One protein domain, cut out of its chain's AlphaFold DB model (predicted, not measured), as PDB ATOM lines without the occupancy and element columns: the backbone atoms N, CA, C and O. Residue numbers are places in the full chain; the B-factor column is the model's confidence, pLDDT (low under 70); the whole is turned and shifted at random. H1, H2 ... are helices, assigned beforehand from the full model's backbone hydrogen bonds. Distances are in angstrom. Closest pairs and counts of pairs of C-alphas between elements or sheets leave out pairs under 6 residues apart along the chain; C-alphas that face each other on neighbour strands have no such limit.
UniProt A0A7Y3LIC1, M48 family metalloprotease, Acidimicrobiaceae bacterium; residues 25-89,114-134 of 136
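Overview. This is residues 25 to 89 and 114 to 134 of the 136 residues of the protein "M48 family metalloprotease" of Acidimicrobiaceae bacterium (UniProt A0A7Y3LIC1). What shape do these atoms make? One long helix, H1, makes the length, and two shorter helices, H2 and H3, side by side and running opposite ways, form a small head near its last residues. Residues 25 to 42 of H1 stick out free of this head. What are the parts? The printed part has 86 residues with three named helices, H1, H2 and H3 in chain order, and no named strand; the class is all helix. How spread is it? It is only just extended, close to loose, with a radius of gyration of the C-alphas of 18.2 A and spans of 62 by 29 by 19 A.

Arrangement. What meets the longest helix? H1, residues 25 to 61, touches H3, residues 118 to 133, with residues 52 to 59 alone, and H3 does so with 121 to 128 alone. Their closest C-alphas, of Leu 52 and Arg 121, are 6.8 A apart, at a steep tilt of 41 degrees, the same way. How does H2, residues 65 to 75, stand? It touches H1 only at the corner, and only just, with 3 pairs of C-alphas within 8 A, the closest being Ala 59 and Pro 65 at 4.6 A. It touches H3 at a shallow tilt of 19 degrees, opposite ways, with the closest C-alphas, of Pro 65 and Leu 125, 5.7 A apart. What do the backbones show? In H1, H2 and H3 every O i to N i+4 pair is within hydrogen-bond range.

Along the chain. Where does H1 run? It goes from C-alpha 25 at (40.666, 21.257, -34.931) to C-alpha 61 at (-4.249, 45.057, -19.647), 53.1 A. How long are the others? H2 is 15.6 A long, and H3 is 22.8 A, ending at C-alpha 133 at (-10.164, 36.779, -8.171).

Size, cuts and confidence. Is the printed part cut? Residues 90 to 113 are not printed, and C-alphas 89 and 114 are 31.7 A apart across the cut, which falls in the link from H2 to H3; the link from H1 to H2 is tight. Where is confidence low? The pLDDT is under 70 at residue 70, residues 74 to 89, 114 to 116 and 118 to 119, with a mean of 74.7 over the printed part.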
ATOM      1  N   GLU A  25      41.876  21.063 -34.126       86.31
ATOM      2  CA  GLU A  25      40.666  21.257 -34.931       86.31
ATOM      3  C   GLU A  25      39.445  20.590 -34.282       86.31
ATOM      4  O   GLU A  25      38.404  21.224 -34.104       86.31
ATOM      5  N   LEU A  26      39.592  19.344 -33.823       90.31
ATOM      6  CA  LEU A  26      38.529  18.622 -33.126       90.31
ATOM      7  C   LEU A  26      38.151  19.296 -31.798       90.31
ATOM      8  O   LEU A  26      36.966  19.384 -31.471       90.31
ATOM      9  N   ALA A  27      39.126  19.829 -31.056       92.12
ATOM     10  CA  ALA A  27      38.863  20.597 -29.842       92.12
ATOM     11  C   ALA A  27      38.059  21.877 -30.136       92.12
ATOM     12  O   ALA A  27      37.090  22.164 -29.432       92.12
ATOM     13  N   VAL A  28      38.397  22.614 -31.198       93.56
ATOM     14  CA  VAL A  28      37.653  23.816 -31.621       93.56
ATOM     15  C   VAL A  28      36.223  23.464 -32.039       93.56
ATOM     16  O   VAL A  28      35.275  24.151 -31.644       93.56
ATOM     17  N   VAL A  29      36.027  22.372 -32.783       93.75
ATOM     18  CA  VAL A  29      34.689  21.893 -33.169       93.75
ATOM     19  C   VAL A  29      33.866  21.500 -31.941       93.75
ATOM     20  O   VAL A  29      32.709  21.895 -31.831       93.75
ATOM     21  N   LEU A  30      34.450  20.788 -30.973       93.75
ATOM     22  CA  LEU A  30      33.741  20.418 -29.745       93.75
ATOM     23  C   LEU A  30      33.346  21.644 -28.920       93.75
ATOM     24  O   LEU A  30      32.195  21.761 -28.502       93.75
ATOM     25  N   VAL A  31      34.272  22.584 -28.715       95.12
ATOM     26  CA  VAL A  31      33.993  23.813 -27.961       95.12
ATOM     27  C   VAL A  31      32.917  24.646 -28.661       95.12
ATOM     28  O   VAL A  31      31.966  25.089 -28.014       95.12
ATOM     29  N   SER A  32      33.007  24.815 -29.983       91.81
ATOM     30  CA  SER A  32      31.990  25.543 -30.750       91.81
ATOM     31  C   SER A  32      30.626  24.848 -30.725       91.81
ATOM     32  O   SER A  32      29.614  25.527 -30.553       91.81
ATOM     33  N   ALA A  33      30.574  23.514 -30.791       92.12
ATOM     34  CA  ALA A  33      29.336  22.748 -30.665       92.12
ATOM     35  C   ALA A  33      28.683  22.924 -29.284       92.12
ATOM     36  O   ALA A  33      27.467  23.101 -29.195       92.12
ATOM     37  N   VAL A  34      29.477  22.941 -28.208       94.19
ATOM     38  CA  VAL A  34      28.980  23.186 -26.844       94.19
ATOM     39  C   VAL A  34      28.427  24.603 -26.710       94.19
ATOM     40  O   VAL A  34      27.302  24.781 -26.240       94.19
ATOM     41  N   ILE A  35      29.173  25.616 -27.162       95.56
ATOM     42  CA  ILE A  35      28.717  27.015 -27.132       95.56
ATOM     43  C   ILE A  35      27.436  27.178 -27.955       95.56
ATOM     44  O   ILE A  35      26.493  27.832 -27.503       95.56
ATOM     45  N   TYR A  36      27.372  26.558 -29.135       90.88
ATOM     46  CA  TYR A  36      26.182  26.553 -29.978       90.88
ATOM     47  C   TYR A  36      24.987  25.918 -29.260       90.88
ATOM     48  O   TYR A  36      23.917  26.520 -29.220       90.88
ATOM     49  N   ALA A  37      25.165  24.749 -28.638       86.75
ATOM     50  CA  ALA A  37      24.102  24.063 -27.909       86.75
ATOM     51  C   ALA A  37      23.561  24.912 -26.748       86.75
ATOM     52  O   ALA A  37      22.346  25.053 -26.596       86.75
ATOM     53  N   ILE A  38      24.447  25.539 -25.968       91.19
ATOM     54  CA  ILE A  38      24.057  26.448 -24.881       91.19
ATOM     55  C   ILE A  38      23.298  27.654 -25.442       91.19
ATOM     56  O   ILE A  38      22.204  27.972 -24.976       91.19
ATOM     57  N   SER A  39      23.843  28.299 -26.474       88.31
ATOM     58  CA  SER A  39      23.236  29.478 -27.103       88.31
ATOM     59  C   SER A  39      21.857  29.162 -27.682       88.31
ATOM     60  O   SER A  39      20.915  29.945 -27.534       88.31
ATOM     61  N   PHE A  40      21.714  27.988 -28.295       84.88
ATOM     62  CA  PHE A  40      20.453  27.489 -28.823       84.88
ATOM     63  C   PHE A  40      19.409  27.324 -27.712       84.88
ATOM     64  O   PHE A  40      18.300  27.852 -27.825       84.88
ATOM     65  N   LEU A  41      19.767  26.654 -26.611       79.56
ATOM     66  CA  LEU A  41      18.867  26.452 -25.472       79.56
ATOM     67  C   LEU A  41      18.455  27.777 -24.822       79.56
ATOM     68  O   LEU A  41      17.265  27.991 -24.580       79.56
ATOM     69  N   LEU A  42      19.408  28.685 -24.592       83.31
ATOM     70  CA  LEU A  42      19.140  29.999 -24.003       83.31
ATOM     71  C   LEU A  42      18.202  30.831 -24.881       83.31
ATOM     72  O   LEU A  42      17.224  31.385 -24.382       83.31
ATOM     73  N   THR A  43      18.440  30.864 -26.193       77.38
ATOM     74  CA  THR A  43      17.592  31.610 -27.137       77.38
ATOM     75  C   THR A  43      16.161  31.071 -27.140       77.38
ATOM     76  O   THR A  43      15.197  31.840 -27.102       77.38
ATOM     77  N   ARG A  44      15.992  29.742 -27.122       78.75
ATOM     78  CA  ARG A  44      14.667  29.105 -27.045       78.75
ATOM     79  C   ARG A  44      13.976  29.370 -25.711       78.75
ATOM     80  O   ARG A  44      12.776  29.645 -25.701       78.75
ATOM     81  N   ALA A  45      14.709  29.322 -24.602       73.12
ATOM     82  CA  ALA A  45      14.172  29.622 -23.278       73.12
ATOM     83  C   ALA A  45      13.709  31.084 -23.173       73.12
ATOM     84  O   ALA A  45      12.588  31.339 -22.728       73.12
ATOM     85  N   LEU A  46      14.520  32.030 -23.653       80.56
ATOM     86  CA  LEU A  46      14.181  33.455 -23.688       80.56
ATOM     87  C   LEU A  46      12.962  33.738 -24.571       80.56
ATOM     88  O   LEU A  46      12.087  34.501 -24.164       80.56
ATOM     89  N   SER A  47      12.850  33.088 -25.737       78.44
ATOM     90  CA  SER A  47      11.669  33.223 -26.604       78.44
ATOM     91  C   SER A  47      10.390  32.804 -25.878       78.44
ATOM     92  O   SER A  47       9.418  33.559 -25.854       78.44
ATOM     93  N   ARG A  48      10.414  31.645 -25.201       77.69
ATOM     94  CA  ARG A  48       9.272  31.157 -24.410       77.69
ATOM     95  C   ARG A  48       8.940  32.100 -23.260       77.69
ATOM     96  O   ARG A  48       7.770  32.373 -23.023       77.69
ATOM     97  N   TYR A  49       9.950  32.601 -22.552       78.88
ATOM     98  CA  TYR A  49       9.742  33.534 -21.446       78.88
ATOM     99  C   TYR A  49       9.083  34.835 -21.919       78.88
ATOM    100  O   TYR A  49       8.111  35.285 -21.312       78.88
ATOM    101  N   ARG A  50       9.554  35.400 -23.038       86.94
ATOM    102  CA  ARG A  50       8.984  36.621 -23.616       86.94
ATOM    103  C   ARG A  50       7.523  36.425 -24.014       86.94
ATOM    104  O   ARG A  50       6.701  37.275 -23.695       86.94
ATOM    105  N   GLU A  51       7.188  35.302 -24.639       79.25
ATOM    106  CA  GLU A  51       5.808  34.988 -25.031       79.25
ATOM    107  C   GLU A  51       4.874  34.849 -23.824       79.25
ATOM    108  O   GLU A  51       3.819  35.476 -23.794       79.25
ATOM    109  N   LEU A  52       5.295  34.129 -22.780       77.31
ATOM    110  CA  LEU A  52       4.507  33.992 -21.548       77.31
ATOM    111  C   LEU A  52       4.345  35.331 -20.810       77.31
ATOM    112  O   LEU A  52       3.283  35.626 -20.260       77.31
ATOM    113  N   SER A  53       5.385  36.171 -20.815       80.81
ATOM    114  CA  SER A  53       5.310  37.515 -20.232       80.81
ATOM    115  C   SER A  53       4.352  38.426 -21.005       80.81
ATOM    116  O   SER A  53       3.574  39.154 -20.386       80.81
ATOM    117  N   ALA A  54       4.350  38.329 -22.339       81.81
ATOM    118  CA  ALA A  54       3.453  39.081 -23.201       81.81
ATOM    119  C   ALA A  54       1.996  38.665 -22.962       81.81
ATOM    120  O   ALA A  54       1.157  39.534 -22.728       81.81
ATOM    121  N   ASP A  55       1.715  37.359 -22.897       78.88
ATOM    122  CA  ASP A  55       0.381  36.831 -22.586       78.88
ATOM    123  C   ASP A  55      -0.125  37.332 -21.229       78.88
ATOM    124  O   ASP A  55      -1.261  37.796 -21.116       78.88
ATOM    125  N   ARG A  56       0.734  37.311 -20.201       79.31
ATOM    126  CA  ARG A  56       0.394  37.821 -18.868       79.31
ATOM    127  C   ARG A  56       0.110  39.321 -18.889       79.31
ATOM    128  O   ARG A  56      -0.892  39.751 -18.325       79.31
ATOM    129  N   SER A  57       0.971  40.115 -19.524       79.75
ATOM    130  CA  SER A  57       0.754  41.562 -19.633       79.75
ATOM    131  C   SER A  57      -0.520  41.892 -20.413       79.75
ATOM    132  O   SER A  57      -1.290  42.741 -19.976       79.75
ATOM    133  N   GLY A  58      -0.797  41.169 -21.501       80.06
ATOM    134  CA  GLY A  58      -2.009  41.330 -22.295       80.06
ATOM    135  C   GLY A  58      -3.259  41.000 -21.486       80.06
ATOM    136  O   GLY A  58      -4.203  41.783 -21.490       80.06
ATOM    137  N   ALA A  59      -3.240  39.898 -20.731       81.94
ATOM    138  CA  ALA A  59      -4.336  39.490 -19.854       81.94
ATOM    139  C   ALA A  59      -4.619  40.501 -18.727       81.94
ATOM    140  O   ALA A  59      -5.785  40.754 -18.418       81.94
ATOM    141  N   ILE A  60      -3.573  41.102 -18.147       81.31
ATOM    142  CA  ILE A  60      -3.705  42.166 -17.140       81.31
ATOM    143  C   ILE A  60      -4.285  43.437 -17.774       81.31
ATOM    144  O   ILE A  60      -5.214  44.016 -17.219       81.31
ATOM    145  N   LEU A  61      -3.790  43.848 -18.948       82.56
ATOM    146  CA  LEU A  61      -4.249  45.057 -19.647       82.56
ATOM    147  C   LEU A  61      -5.731  44.990 -20.036       82.56
ATOM    148  O   LEU A  61      -6.446  45.977 -19.893       82.56
ATOM    149  N   ILE A  62      -6.207  43.834 -20.508       83.12
ATOM    150  CA  ILE A  62      -7.626  43.634 -20.849       83.12
ATOM    151  C   ILE A  62      -8.502  43.333 -19.621       83.12
ATOM    152  O   ILE A  62      -9.725  43.278 -19.743       83.12
ATOM    153  N   GLY A  63      -7.895  43.070 -18.456       77.44
ATOM    154  CA  GLY A  63      -8.581  42.728 -17.205       77.44
ATOM    155  C   GLY A  63      -9.410  41.436 -17.247       77.44
ATOM    156  O   GLY A  63     -10.193  41.178 -16.337       77.44
ATOM    157  N   ARG A  64      -9.287  40.639 -18.314       77.62
ATOM    158  CA  ARG A  64     -10.101  39.443 -18.596       77.62
ATOM    159  C   ARG A  64      -9.242  38.315 -19.186       77.62
ATOM    160  O   ARG A  64      -9.274  38.095 -20.399       77.62
ATOM    161  N   PRO A  65      -8.486  37.577 -18.351       78.94
ATOM    162  CA  PRO A  65      -7.611  36.491 -18.807       78.94
ATOM    163  C   PRO A  65      -8.350  35.387 -19.584       78.94
ATOM    164  O   PRO A  65      -7.818  34.850 -20.557       78.94
ATOM    165  N   SER A  66      -9.603  35.101 -19.216       74.31
ATOM    166  CA  SER A  66     -10.471  34.107 -19.861       74.31
ATOM    167  C   SER A  66     -10.802  34.428 -21.326       74.31
ATOM    168  O   SER A  66     -10.874  33.517 -22.148       74.31
ATOM    169  N   LEU A  67     -10.919  35.708 -21.701       76.12
ATOM    170  CA  LEU A  67     -11.125  36.096 -23.104       76.12
ATOM    171  C   LEU A  67      -9.883  35.835 -23.963       76.12
ATOM    172  O   LEU A  67     -10.010  35.397 -25.108       76.12
ATOM    173  N   LEU A  68      -8.688  36.066 -23.408       74.31
ATOM    174  CA  LEU A  68      -7.426  35.780 -24.096       74.31
ATOM    175  C   LEU A  68      -7.275  34.272 -24.346       74.31
ATOM    176  O   LEU A  68      -6.907  33.863 -25.444       74.31
ATOM    177  N   ALA A  69      -7.624  33.442 -23.360       74.06
ATOM    178  CA  ALA A  69      -7.593  31.983 -23.478       74.06
ATOM    179  C   ALA A  69      -8.519  31.470 -24.597       74.06
ATOM    180  O   ALA A  69      -8.084  30.703 -25.459       74.06
ATOM    181  N   SER A  70      -9.767  31.947 -24.647       67.69
ATOM    182  CA  SER A  70     -10.722  31.577 -25.702       67.69
ATOM    183  C   SER A  70     -10.274  32.040 -27.094       67.69
ATOM    184  O   SER A  70     -10.472  31.324 -28.078       67.69
ATOM    185  N   ALA A  71      -9.620  33.203 -27.192       75.19
ATOM    186  CA  ALA A  71      -9.029  33.681 -28.441       75.19
ATOM    187  C   ALA A  71      -7.851  32.805 -28.900       75.19
ATOM    188  O   ALA A  71      -7.761  32.478 -30.082       75.19
ATOM    189  N   LEU A  72      -6.983  32.371 -27.978       70.62
ATOM    190  CA  LEU A  72      -5.861  31.479 -28.287       70.62
ATOM    191  C   LEU A  72      -6.331  30.117 -28.797       70.62
ATOM    192  O   LEU A  72      -5.796  29.621 -29.786       70.62
ATOM    193  N   ILE A  73      -7.370  29.550 -28.182       70.88
ATOM    194  CA  ILE A  73      -7.987  28.297 -28.635       70.88
ATOM    195  C   ILE A  73      -8.560  28.466 -30.048       70.88
ATOM    196  O   ILE A  73      -8.299  27.642 -30.925       70.88
ATOM    197  N   LYS A  74      -9.238  29.591 -30.314       67.44
ATOM    198  CA  LYS A  74      -9.778  29.910 -31.643       67.44
ATOM    199  C   LYS A  74      -8.686  30.058 -32.712       67.44
ATOM    200  O   LYS A  74      -8.857  29.545 -33.813       67.44
ATOM    201  N   VAL A  75      -7.571  30.724 -32.400       69.75
ATOM    202  CA  VAL A  75      -6.435  30.906 -33.329       69.75
ATOM    203  C   VAL A  75      -5.660  29.604 -33.544       69.75
ATOM    204  O   VAL A  75      -5.149  29.374 -34.636       69.75
ATOM    205  N   SER A  76      -5.611  28.722 -32.542       64.00
ATOM    206  CA  SER A  76      -4.959  27.410 -32.656       64.00
ATOM    207  C   SER A  76      -5.712  26.402 -33.539       64.00
ATOM    208  O   SER A  76      -5.197  25.319 -33.797       64.00
ATOM    209  N   GLY A  77      -6.914  26.744 -34.023       55.38
ATOM    210  CA  GLY A  77      -7.730  25.874 -34.875       55.38
ATOM    211  C   GLY A  77      -8.527  24.807 -34.115       55.38
ATOM    212  O   GLY A  77      -9.331  24.101 -34.717       55.38
ATOM    213  N   GLU A  78      -8.391  24.724 -32.789       55.22
ATOM    214  CA  GLU A  78      -9.170  23.823 -31.934       55.22
ATOM    215  C   GLU A  78     -10.550  24.415 -31.589       55.22
ATOM    216  O   GLU A  78     -10.896  24.668 -30.435       55.22
ATOM    217  N   ILE A  79     -11.376  24.643 -32.612       42.53
ATOM    218  CA  ILE A  79     -12.699  25.287 -32.487       42.53
ATOM    219  C   ILE A  79     -13.655  24.503 -31.561       42.53
ATOM    220  O   ILE A  79     -14.524  25.103 -30.931       42.53
ATOM    221  N   GLY A  80     -13.461  23.190 -31.394       48.81
ATOM    222  CA  GLY A  80     -14.243  22.352 -30.472       48.81
ATOM    223  C   GLY A  80     -13.932  22.533 -28.977       48.81
ATOM    224  O   GLY A  80     -14.590  21.907 -28.151       48.81
ATOM    225  N   ARG A  81     -12.937  23.355 -28.611       53.47
ATOM    226  CA  ARG A  81     -12.423  23.510 -27.233       53.47
ATOM    227  C   ARG A  81     -12.665  24.888 -26.609       53.47
ATOM    228  O   ARG A  81     -12.162  25.141 -25.520       53.47
ATOM    229  N   ILE A  82     -13.400  25.787 -27.270       48.91
ATOM    230  CA  ILE A  82     -13.639  27.156 -26.776       48.91
ATOM    231  C   ILE A  82     -14.459  27.096 -25.469       48.91
ATOM    232  O   ILE A  82     -15.630  26.711 -25.519       48.91
ATOM    233  N   PRO A  83     -13.915  27.505 -24.305       54.34
ATOM    234  CA  PRO A  83     -14.682  27.582 -23.071       54.34
ATOM    235  C   PRO A  83     -15.680  28.736 -23.202       54.34
ATOM    236  O   PRO A  83     -15.302  29.905 -23.281       54.34
ATOM    237  N   THR A  84     -16.969  28.408 -23.277       53.94
ATOM    238  CA  THR A  84     -18.073  29.380 -23.359       53.94
ATOM    239  C   THR A  84     -18.606  29.800 -21.987       53.94
ATOM    240  O   THR A  84     -19.411  30.726 -21.910       53.94
ATOM    241  N   ARG A  85     -18.152  29.172 -20.894       47.00
ATOM    242  CA  ARG A  85     -18.498  29.552 -19.515       47.00
ATOM    243  C   ARG A  85     -17.261  29.863 -18.682       47.00
ATOM    244  O   ARG A  85     -16.222  29.232 -18.840       47.00
ATOM    245  N   ASP A  86     -17.457  30.840 -17.799       54.78
ATOM    246  CA  ASP A  86     -16.572  31.314 -16.734       54.78
ATOM    247  C   ASP A  86     -15.619  30.220 -16.211       54.78
ATOM    248  O   ASP A  86     -16.055  29.171 -15.714       54.78
ATOM    249  N   LEU A  87     -14.310  30.485 -16.307       54.12
ATOM    250  CA  LEU A  87     -13.237  29.580 -15.882       54.12
ATOM    251  C   LEU A  87     -13.250  29.315 -14.366       54.12
ATOM    252  O   LEU A  87     -12.620  28.364 -13.909       54.12
ATOM    253  N   ARG A  88     -14.063  30.054 -13.598       50.66
ATOM    254  CA  ARG A  88     -14.429  29.740 -12.206       50.66
ATOM    255  C   ARG A  88     -15.051  28.346 -12.034       50.66
ATOM    256  O   ARG A  88     -14.993  27.787 -10.947       50.66
ATOM    257  N   SER A  89     -15.629  27.785 -13.098       48.12
ATOM    258  CA  SER A  89     -16.165  26.414 -13.132       48.12
ATOM    259  C   SER A  89     -15.193  25.369 -13.699       48.12
ATOM    260  O   SER A  89     -15.494  24.180 -13.670       48.12
ATOM    261  N   THR A 114       9.669  25.860 -30.959       53.84
ATOM    262  CA  THR A 114      10.017  27.285 -30.968       53.84
ATOM    263  C   THR A 114       9.094  28.112 -30.071       53.84
ATOM    264  O   THR A 114       9.495  29.191 -29.646       53.84
ATOM    265  N   HIS A 115       7.929  27.558 -29.716       56.81
ATOM    266  CA  HIS A 115       6.897  28.169 -28.876       56.81
ATOM    267  C   HIS A 115       6.535  27.263 -27.681       56.81
ATOM    268  O   HIS A 115       6.666  26.033 -27.775       56.81
ATOM    269  N   PRO A 116       6.106  27.827 -26.534       63.50
ATOM    270  CA  PRO A 116       5.514  27.049 -25.457       63.50
ATOM    271  C   PRO A 116       4.209  26.411 -25.951       63.50
ATOM    272  O   PRO A 116       3.481  26.999 -26.749       63.50
ATOM    273  N   THR A 117       3.921  25.198 -25.483       75.19
ATOM    274  CA  THR A 117       2.710  24.478 -25.888       75.19
ATOM    275  C   THR A 117       1.450  25.220 -25.437       75.19
ATOM    276  O   THR A 117       1.478  25.989 -24.467       75.19
ATOM    277  N   LEU A 118       0.336  24.997 -26.142       69.12
ATOM    278  CA  LEU A 118      -0.941  25.653 -25.858       69.12
ATOM    279  C   LEU A 118      -1.386  25.410 -24.407       69.12
ATOM    280  O   LEU A 118      -1.829  26.343 -23.740       69.12
ATOM    281  N   GLU A 119      -1.179  24.201 -23.875       66.38
ATOM    282  CA  GLU A 119      -1.573  23.852 -22.505       66.38
ATOM    283  C   GLU A 119      -0.827  24.695 -21.469       66.38
ATOM    284  O   GLU A 119      -1.418  25.133 -20.483       66.38
ATOM    285  N   LYS A 120       0.464  24.979 -21.699       70.62
ATOM    286  CA  LYS A 120       1.253  25.829 -20.796       70.62
ATOM    287  C   LYS A 120       0.738  27.264 -20.779       70.62
ATOM    288  O   LYS A 120       0.716  27.877 -19.714       70.62
ATOM    289  N   ARG A 121       0.320  27.785 -21.936       72.62
ATOM    290  CA  ARG A 121      -0.248  29.137 -22.049       72.62
ATOM    291  C   ARG A 121      -1.603  29.219 -21.342       72.62
ATOM    292  O   ARG A 121      -1.802  30.112 -20.524       72.62
ATOM    293  N   LEU A 122      -2.486  28.242 -21.564       75.62
ATOM    294  CA  LEU A 122      -3.796  28.168 -20.901       75.62
ATOM    295  C   LEU A 122      -3.670  28.020 -19.379       75.62
ATOM    296  O   LEU A 122      -4.298  28.774 -18.640       75.62
ATOM    297  N   ALA A 123      -2.799  27.125 -18.900       75.12
ATOM    298  CA  ALA A 123      -2.581  26.920 -17.468       75.12
ATOM    299  C   ALA A 123      -2.077  28.188 -16.756       75.12
ATOM    300  O   ALA A 123      -2.468  28.462 -15.619       75.12
ATOM    301  N   GLN A 124      -1.224  28.986 -17.411       78.19
ATOM    302  CA  GLN A 124      -0.772  30.260 -16.848       78.19
ATOM    303  C   GLN A 124      -1.882  31.312 -16.794       78.19
ATOM    304  O   GLN A 124      -1.968  32.028 -15.796       78.19
ATOM    305  N   LEU A 125      -2.743  31.386 -17.814       76.81
ATOM    306  CA  LEU A 125      -3.885  32.304 -17.822       76.81
ATOM    307  C   LEU A 125      -4.911  31.947 -16.742       76.81
ATOM    308  O   LEU A 125      -5.343  32.838 -16.016       76.81
ATOM    309  N   SER A 126      -5.228  30.660 -16.556       76.25
ATOM    310  CA  SER A 126      -6.114  30.209 -15.473       76.25
ATOM    311  C   SER A 126      -5.543  30.534 -14.091       76.25
ATOM    312  O   SER A 126      -6.257  31.032 -13.223       76.25
ATOM    313  N   LYS A 127      -4.233  30.328 -13.888       78.12
ATOM    314  CA  LYS A 127      -3.562  30.685 -12.629       78.12
ATOM    315  C   LYS A 127      -3.580  32.198 -12.373       78.12
ATOM    316  O   LYS A 127      -3.701  32.622 -11.226       78.12
ATOM    317  N   LEU A 128      -3.437  33.009 -13.421       77.75
ATOM    318  CA  LEU A 128      -3.502  34.467 -13.327       77.75
ATOM    319  C   LEU A 128      -4.914  34.949 -12.964       77.75
ATOM    320  O   LEU A 128      -5.057  35.835 -12.128       77.75
ATOM    321  N   GLU A 129      -5.947  34.348 -13.550       77.00
ATOM    322  CA  GLU A 129      -7.343  34.655 -13.226       77.00
ATOM    323  C   GLU A 129      -7.687  34.308 -11.777       77.00
ATOM    324  O   GLU A 129      -8.320  35.108 -11.091       77.00
ATOM    325  N   GLU A 130      -7.205  33.169 -11.273       78.12
ATOM    326  CA  GLU A 130      -7.363  32.804  -9.862       78.12
ATOM    327  C   GLU A 130      -6.695  33.833  -8.934       78.12
ATOM    328  O   GLU A 130      -7.277  34.220  -7.925       78.12
ATOM    329  N   GLN A 131      -5.503  34.328  -9.288       78.38
ATOM    330  CA  GLN A 131      -4.820  35.382  -8.524       78.38
ATOM    331  C   GLN A 131      -5.585  36.707  -8.533       78.38
ATOM    332  O   GLN A 131      -5.629  37.375  -7.507       78.38
ATOM    333  N   MET A 132      -6.192  37.080  -9.663       74.19
ATOM    334  CA  MET A 132      -6.995  38.301  -9.775       74.19
ATOM    335  C   MET A 132      -8.335  38.213  -9.028       74.19
ATOM    336  O   MET A 132      -8.858  39.240  -8.610       74.19
ATOM    337  N   ASN A 133      -8.896  37.009  -8.873       72.44
ATOM    338  CA  ASN A 133     -10.164  36.779  -8.171       72.44
ATOM    339  C   ASN A 133     -10.008  36.520  -6.664       72.44
ATOM    340  O   ASN A 133     -11.017  36.463  -5.961       72.44
ATOM    341  N   ARG A 134      -8.785  36.326  -6.151       72.94
ATOM    342  CA  ARG A 134      -8.559  36.204  -4.704       72.94
ATOM    343  C   ARG A 134      -8.707  37.590  -4.060       72.94
ATOM    344  O   ARG A 134      -7.949  38.484  -4.427       72.94
TER     345      ARG A 134